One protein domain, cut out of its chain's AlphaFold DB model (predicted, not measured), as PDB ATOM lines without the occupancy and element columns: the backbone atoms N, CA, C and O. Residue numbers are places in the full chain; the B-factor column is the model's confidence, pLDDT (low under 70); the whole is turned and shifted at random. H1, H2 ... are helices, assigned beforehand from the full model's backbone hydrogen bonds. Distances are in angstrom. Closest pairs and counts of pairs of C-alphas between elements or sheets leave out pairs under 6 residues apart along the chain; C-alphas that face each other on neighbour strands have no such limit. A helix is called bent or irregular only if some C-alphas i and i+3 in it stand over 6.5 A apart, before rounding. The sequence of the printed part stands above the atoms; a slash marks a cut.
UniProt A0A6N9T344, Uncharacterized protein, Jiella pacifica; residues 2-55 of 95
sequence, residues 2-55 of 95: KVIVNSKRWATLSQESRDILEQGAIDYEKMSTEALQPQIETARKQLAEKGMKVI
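What this domain is: This is residues 2 to 55 of the 95 residues of an uncharacterized protein of Jiella pacifica (UniProt A0A6N9T344). One long helix, H2, makes the length of a thin rod; near its start the short helix H1 sits to one side, and residues 2 to 6 lie over its first arm. There is no compact core. The printed part has 54 residues with two named helices, H1 then H2, no named strand, and is all helix. It is extended, with a radius of gyration of the C-alphas of 18.4 A and spans of 54 by 19 by 15 A.

How they stand to each other: Look first at H1, residues 7 to 11; a tight link joins it to H2, residues 15 to 49. H2 was assigned as one helix by its hydrogen bonds but is bent, with C-alphas 35 and 38 6.6 A apart. Its arms, H2a, residues 15 to 35, and H2b, residues 38 to 49, stand at a shallow tilt of 30 degrees. H1 and H2a are close but not clearly touching: their closest C-alphas, of Trp 10 and Arg 18, are 7.5 A apart. H1 and H2b are apart. In H1, H2a and H2b every O i to N i+4 pair is within hydrogen-bond range.

Where its parts are: Find C-alpha 7 at (48.870, 122.899, 146.726), where H1 begins. H2a runs 29.7 A from C-alpha 15 at (53.758, 117.159, 158.806); H2b runs 16.6 A to C-alpha 49 at (15.707, 151.054, 160.060).

The domain as a whole: The C-alphas farthest apart, of Ser 14 and Gly 51, are 53.9 A apart. The printed part has no cut, and no printed residue is under 70 in pLDDT.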
ATOM      1  N   LYS A   2      36.173 129.851 154.667       83.06
ATOM      2  CA  LYS A   2      37.189 128.893 154.177       83.06
ATOM      3  C   LYS A   2      38.518 129.580 153.872       83.06
ATOM      4  O   LYS A   2      38.519 130.659 153.282       83.06
ATOM      5  N   VAL A   3      39.625 128.925 154.215       88.75
ATOM      6  CA  VAL A   3      40.986 129.330 153.830       88.75
ATOM      7  C   VAL A   3      41.513 128.331 152.803       88.75
ATOM      8  O   VAL A   3      41.341 127.126 152.962       88.75
ATOM      9  N   ILE A   4      42.126 128.826 151.729       92.75
ATOM     10  CA  ILE A   4      42.689 127.992 150.662       92.75
ATOM     11  C   ILE A   4      44.173 128.314 150.539       92.75
ATOM     12  O   ILE A   4      44.568 129.479 150.543       92.75
ATOM     13  N   VAL A   5      44.990 127.272 150.401       93.38
ATOM     14  CA  VAL A   5      46.443 127.373 150.241       93.38
ATOM     15  C   VAL A   5      46.884 126.790 148.902       93.38
ATOM     16  O   VAL A   5      46.230 125.922 148.326       93.38
ATOM     17  N   ASN A   6      48.016 127.267 148.385       96.88
ATOM     18  CA  ASN A   6      48.599 126.717 147.167       96.88
ATOM     19  C   ASN A   6      49.065 125.266 147.394       96.88
ATOM     20  O   ASN A   6      49.898 125.011 148.264       96.88
ATOM     21  N   SER A   7      48.598 124.335 146.561       96.19
ATOM     22  CA  SER A   7      48.870 122.899 146.726       96.19
ATOM     23  C   SER A   7      50.353 122.531 146.622       96.19
ATOM     24  O   SER A   7      50.833 121.692 147.382       96.19
ATOM     25  N   LYS A   8      51.116 123.184 145.734       97.62
ATOM     26  CA  LYS A   8      52.558 122.920 145.586       97.62
ATOM     27  C   LYS A   8      53.328 123.351 146.827       97.62
ATOM     28  O   LYS A   8      54.244 122.655 147.242       97.62
ATOM     29  N   ARG A   9      52.955 124.482 147.431       96.94
ATOM     30  CA  ARG A   9      53.573 124.953 148.679       96.94
ATOM     31  C   ARG A   9      53.190 124.075 149.862       96.94
ATOM     32  O   ARG A   9      54.066 123.717 150.639       96.94
ATOM     33  N   TRP A  10      51.931 123.657 149.941       96.44
ATOM     34  CA  TRP A  10      51.458 122.736 150.974       96.44
ATOM     35  C   TRP A  10      52.274 121.436 151.035       96.44
ATOM     36  O   TRP A  10      52.692 121.002 152.109       96.44
ATOM     37  N   ALA A  11      52.580 120.859 149.870       96.88
ATOM     38  CA  ALA A  11      53.367 119.631 149.770       96.88
ATOM     39  C   ALA A  11      54.813 119.776 150.284       96.88
ATOM     40  O   ALA A  11      55.417 118.780 150.669       96.88
ATOM     41  N   THR A  12      55.366 120.996 150.312       97.88
ATOM     42  CA  THR A  12      56.737 121.250 150.802       97.88
ATOM     43  C   THR A  12      56.843 121.389 152.319       97.88
ATOM     44  O   THR A  12      57.951 121.443 152.844       97.88
ATOM     45  N   LEU A  13      55.715 121.465 153.029       97.44
ATOM     46  CA  LEU A  13      55.696 121.622 154.481       97.44
ATOM     47  C   LEU A  13      55.984 120.295 155.197       97.44
ATOM     48  O   LEU A  13      55.660 119.216 154.689       97.44
ATOM     49  N   SER A  14      56.548 120.383 156.405       98.25
ATOM     50  CA  SER A  14      56.610 119.238 157.316       98.25
ATOM     51  C   SER A  14      55.204 118.836 157.770       98.25
ATOM     52  O   SER A  14      54.271 119.638 157.695       98.25
ATOM     53  N   GLN A  15      55.045 117.603 158.262       97.62
ATOM     54  CA  GLN A  15      53.758 117.159 158.806       97.62
ATOM     55  C   GLN A  15      53.317 118.043 159.976       97.62
ATOM     56  O   GLN A  15      52.213 118.559 159.950       97.62
ATOM     57  N   GLU A  16      54.223 118.333 160.908       97.75
ATOM     58  CA  GLU A  16      53.961 119.229 162.039       97.75
ATOM     59  C   GLU A  16      53.466 120.616 161.594       97.75
ATOM     60  O   GLU A  16      52.502 121.146 162.139       97.75
ATOM     61  N   SER A  17      54.074 121.196 160.551       97.62
ATOM     62  CA  SER A  17      53.618 122.484 160.012       97.62
ATOM     63  C   SER A  17      52.223 122.390 159.396       97.62
ATOM     64  O   SER A  17      51.437 123.329 159.519       97.62
ATOM     65  N   ARG A  18      51.909 121.276 158.720       97.56
ATOM     66  CA  ARG A  18      50.566 121.037 158.180       97.56
ATOM     67  C   ARG A  18      49.542 120.904 159.298       97.56
ATOM     68  O   ARG A  18      48.531 121.591 159.235       97.56
ATOM     69  N   ASP A  19      49.845 120.130 160.335       97.56
ATOM     70  CA  ASP A  19      48.948 119.903 161.472       97.56
ATOM     71  C   ASP A  19      48.609 121.221 162.188       97.56
ATOM     72  O   ASP A  19      47.447 121.494 162.485       97.56
ATOM     73  N   ILE A  20      49.603 122.096 162.394       97.44
ATOM     74  CA  ILE A  20      49.390 123.428 162.985       97.44
ATOM     75  C   ILE A  20      48.469 124.286 162.108       97.44
ATOM     76  O   ILE A  20      47.570 124.957 162.618       97.44
ATOM     77  N   LEU A  21      48.689 124.291 160.792       96.19
ATOM     78  CA  LEU A  21      47.878 125.083 159.865       96.19
ATOM     79  C   LEU A  21      46.452 124.536 159.739       96.19
ATOM     80  O   LEU A  21      45.513 125.328 159.661       96.19
ATOM     81  N   GLU A  22      46.281 123.215 159.744       95.19
ATOM     82  CA  GLU A  22      44.970 122.562 159.756       95.19
ATOM     83  C   GLU A  22      44.206 122.903 161.036       95.19
ATOM     84  O   GLU A  22      43.069 123.371 160.957       95.19
ATOM     85  N   GLN A  23      44.844 122.780 162.203       96.06
ATOM     86  CA  GLN A  23      44.218 123.143 163.474       96.06
ATOM     87  C   GLN A  23      43.845 124.630 163.511       96.06
ATOM     88  O   GLN A  23      42.720 124.982 163.864       96.06
ATOM     89  N   GLY A  24      44.746 125.508 163.060       95.75
ATOM     90  CA  GLY A  24      44.468 126.940 162.966       95.75
ATOM     91  C   GLY A  24      43.305 127.265 162.023       95.75
ATOM     92  O   GLY A  24      42.512 128.163 162.311       95.75
ATOM     93  N   ALA A  25      43.155 126.529 160.918       94.44
ATOM     94  CA  ALA A  25      42.027 126.690 160.003       94.44
ATOM     95  C   ALA A  25      40.697 126.263 160.649       94.44
ATOM     96  O   ALA A  25      39.705 126.983 160.519       94.44
ATOM     97  N   ILE A  26      40.688 125.141 161.378       93.38
ATOM     98  CA  ILE A  26      39.522 124.647 162.132       93.38
ATOM     99  C   ILE A  26      39.093 125.672 163.191       93.38
ATOM    100  O   ILE A  26      37.919 126.051 163.264       93.38
ATOM    101  N   ASP A  27      40.046 126.181 163.971       94.62
ATOM    102  CA  ASP A  27      39.776 127.167 165.021       94.62
ATOM    103  C   ASP A  27      39.255 128.483 164.427       94.62
ATOM    104  O   ASP A  27      38.287 129.072 164.921       94.62
ATOM    105  N   TYR A  28      39.842 128.922 163.311       94.88
ATOM    106  CA  TYR A  28      39.399 130.112 162.594       94.88
ATOM    107  C   TYR A  28      37.985 129.960 162.015       94.88
ATOM    108  O   TYR A  28      37.198 130.911 162.046       94.88
ATOM    109  N   GLU A  29      37.616 128.785 161.499       91.50
ATOM    110  CA  GLU A  29      36.261 128.528 161.001       91.50
ATOM    111  C   GLU A  29      35.199 128.751 162.081       91.50
ATOM    112  O   GLU A  29      34.180 129.410 161.824       91.50
ATOM    113  N   LYS A  30      35.476 128.287 163.300       90.69
ATOM    114  CA  LYS A  30      34.613 128.513 164.458       90.69
ATOM    115  C   LYS A  30      34.595 129.987 164.865       90.69
ATOM    116  O   LYS A  30      33.530 130.608 164.884       90.69
ATOM    117  N   MET A  31      35.769 130.565 165.112       94.25
ATOM    118  CA  MET A  31      35.900 131.935 165.617       94.25
ATOM    119  C   MET A  31      35.323 132.971 164.639       94.25
ATOM    120  O   MET A  31      34.665 133.925 165.046       94.25
ATOM    121  N   SER A  32      35.511 132.769 163.330       93.19
ATOM    122  CA  SER A  32      34.944 133.649 162.301       93.19
ATOM    123  C   SER A  32      33.416 133.617 162.283       93.19
ATOM    124  O   SER A  32      32.792 134.657 162.085       93.19
ATOM    125  N   THR A  33      32.801 132.457 162.523       90.25
ATOM    126  CA  THR A  33      31.339 132.333 162.603       90.25
ATOM    127  C   THR A  33      30.798 133.105 163.806       90.25
ATOM    128  O   THR A  33      29.876 133.911 163.657       90.25
ATOM    129  N   GLU A  34      31.418 132.925 164.973       93.00
ATOM    130  CA  GLU A  34      31.060 133.634 166.208       93.00
ATOM    131  C   GLU A  34      31.229 135.156 166.066       93.00
ATOM    132  O   GLU A  34      30.369 135.919 166.507       93.00
ATOM    133  N   ALA A  35      32.284 135.607 165.383       93.31
ATOM    134  CA  ALA A  35      32.547 137.027 165.153       93.31
ATOM    135  C   ALA A  35      31.607 137.674 164.118       93.31
ATOM    136  O   ALA A  35      31.290 138.862 164.234       93.31
ATOM    137  N   LEU A  36      31.171 136.930 163.095       93.50
ATOM    138  CA  LEU A  36      30.320 137.454 162.020       93.50
ATOM    139  C   LEU A  36      28.842 137.500 162.400       93.50
ATOM    140  O   LEU A  36      28.142 138.420 161.977       93.50
ATOM    141  N   GLN A  37      28.358 136.556 163.206       93.69
ATOM    142  CA  GLN A  37      26.950 136.506 163.602       93.69
ATOM    143  C   GLN A  37      26.414 137.846 164.162       93.69
ATOM    144  O   GLN A  37      25.400 138.325 163.648       93.69
ATOM    145  N   PRO A  38      27.066 138.522 165.136       95.31
ATOM    146  CA  PRO A  38      26.575 139.807 165.646       95.31
ATOM    147  C   PRO A  38      26.641 140.935 164.605       95.31
ATOM    148  O   PRO A  38      25.806 141.844 164.624       95.31
ATOM    149  N   GLN A  39      27.594 140.879 163.669       95.88
ATOM    150  CA  GLN A  39      27.699 141.855 162.580       95.88
ATOM    151  C   GLN A  39      26.536 141.704 161.602       95.88
ATOM    152  O   GLN A  39      25.942 142.699 161.192       95.88
ATOM    153  N   ILE A  40      26.165 140.463 161.279       94.69
ATOM    154  CA  ILE A  40      25.013 140.165 160.429       94.69
ATOM    155  C   ILE A  40      23.725 140.677 161.088       94.69
ATOM    156  O   ILE A  40      22.923 141.332 160.424       94.69
ATOM    157  N   GLU A  41      23.532 140.438 162.387       94.94
ATOM    158  CA  GLU A  41      22.359 140.948 163.110       94.94
ATOM    159  C   GLU A  41      22.322 142.481 163.157       94.94
ATOM    160  O   GLU A  41      21.272 143.091 162.955       94.94
ATOM    161  N   THR A  42      23.476 143.119 163.357       96.56
ATOM    162  CA  THR A  42      23.594 144.583 163.320       96.56
ATOM    163  C   THR A  42      23.237 145.130 161.939       96.56
ATOM    164  O   THR A  42      22.413 146.039 161.831       96.56
ATOM    165  N   ALA A  43      23.784 144.540 160.875       95.62
ATOM    166  CA  ALA A  43      23.485 144.933 159.502       95.62
ATOM    167  C   ALA A  43      21.994 144.754 159.171       95.62
ATOM    168  O   ALA A  43      21.386 145.631 158.559       95.62
ATOM    169  N   ARG A  44      21.370 143.657 159.625       93.69
ATOM    170  CA  ARG A  44      19.925 143.425 159.459       93.69
ATOM    171  C   ARG A  44      19.089 144.527 160.105       93.69
ATOM    172  O   ARG A  44      18.175 145.032 159.453       93.69
ATOM    173  N   LYS A  45      19.411 144.926 161.340       95.00
ATOM    174  CA  LYS A  45      18.719 146.026 162.037       95.00
ATOM    175  C   LYS A  45      18.861 147.348 161.286       95.00
ATOM    176  O   LYS A  45      17.857 147.990 161.003       95.00
ATOM    177  N   GLN A  46      20.079 147.692 160.870       96.81
ATOM    178  CA  GLN A  46      20.342 148.917 160.108       96.81
ATOM    179  C   GLN A  46      19.578 148.959 158.779       96.81
ATOM    180  O   GLN A  46      19.083 150.011 158.375       96.81
ATOM    181  N   LEU A  47      19.473 147.827 158.078       95.94
ATOM    182  CA  LEU A  47      18.696 147.749 156.840       95.94
ATOM    183  C   LEU A  47      17.196 147.923 157.103       95.94
ATOM    184  O   LEU A  47      16.531 148.630 156.345       95.94
ATOM    185  N   ALA A  48      16.668 147.331 158.177       94.56
ATOM    186  CA  ALA A  48      15.271 147.501 158.571       94.56
ATOM    187  C   ALA A  48      14.948 148.958 158.954       94.56
ATOM    188  O   ALA A  48      13.946 149.498 158.491       94.56
ATOM    189  N   GLU A  49      15.823 149.625 159.715       95.94
ATOM    190  CA  GLU A  49      15.707 151.054 160.060       95.94
ATOM    191  C   GLU A  49      15.711 151.955 158.817       95.94
ATOM    192  O   GLU A  49      14.993 152.950 158.759       95.94
ATOM    193  N   LYS A  50      16.463 151.569 157.780       97.06
ATOM    194  CA  LYS A  50      16.481 152.242 156.471       97.06
ATOM    195  C   LYS A  50      15.281 151.891 155.579       97.06
ATOM    196  O   LYS A  50      15.261 152.264 154.408       97.06
ATOM    197  N   GLY A  51      14.282 151.190 156.111       95.44
ATOM    198  CA  GLY A  51      13.025 150.893 155.426       95.44
ATOM    199  C   GLY A  51      13.023 149.604 154.600       95.44
ATOM    200  O   GLY A  51      12.055 149.365 153.873       95.44
ATOM    201  N   MET A  52      14.057 148.756 154.698       95.75
ATOM    202  CA  MET A  52      14.038 147.434 154.063       95.75
ATOM    203  C   MET A  52      12.948 146.560 154.695       95.75
ATOM    204  O   MET A  52      12.888 146.403 155.913       95.75
ATOM    205  N   LYS A  53      12.110 145.942 153.859       93.94
ATOM    206  CA  LYS A  53      11.048 145.027 154.296       93.94
ATOM    207  C   LYS A  53      11.426 143.585 153.993       93.94
ATOM    208  O   LYS A  53      11.803 143.263 152.868       93.94
ATOM    209  N   VAL A  54      11.278 142.710 154.983       89.06
ATOM    210  CA  VAL A  54      11.410 141.264 154.786       89.06
ATOM    211  C   VAL A  54      10.087 140.725 154.256       89.06
ATOM    212  O   VAL A  54       9.055 140.861 154.908       89.06
ATOM    213  N   ILE A  55      10.119 140.105 153.078       91.19
ATOM    214  CA  ILE A  55       8.969 139.397 152.509       91.19
ATOM    215  C   ILE A  55       9.160 137.911 152.784       91.19
ATOM    216  O   ILE A  55      10.126 137.305 152.321       91.19
TER     217      ILE A  55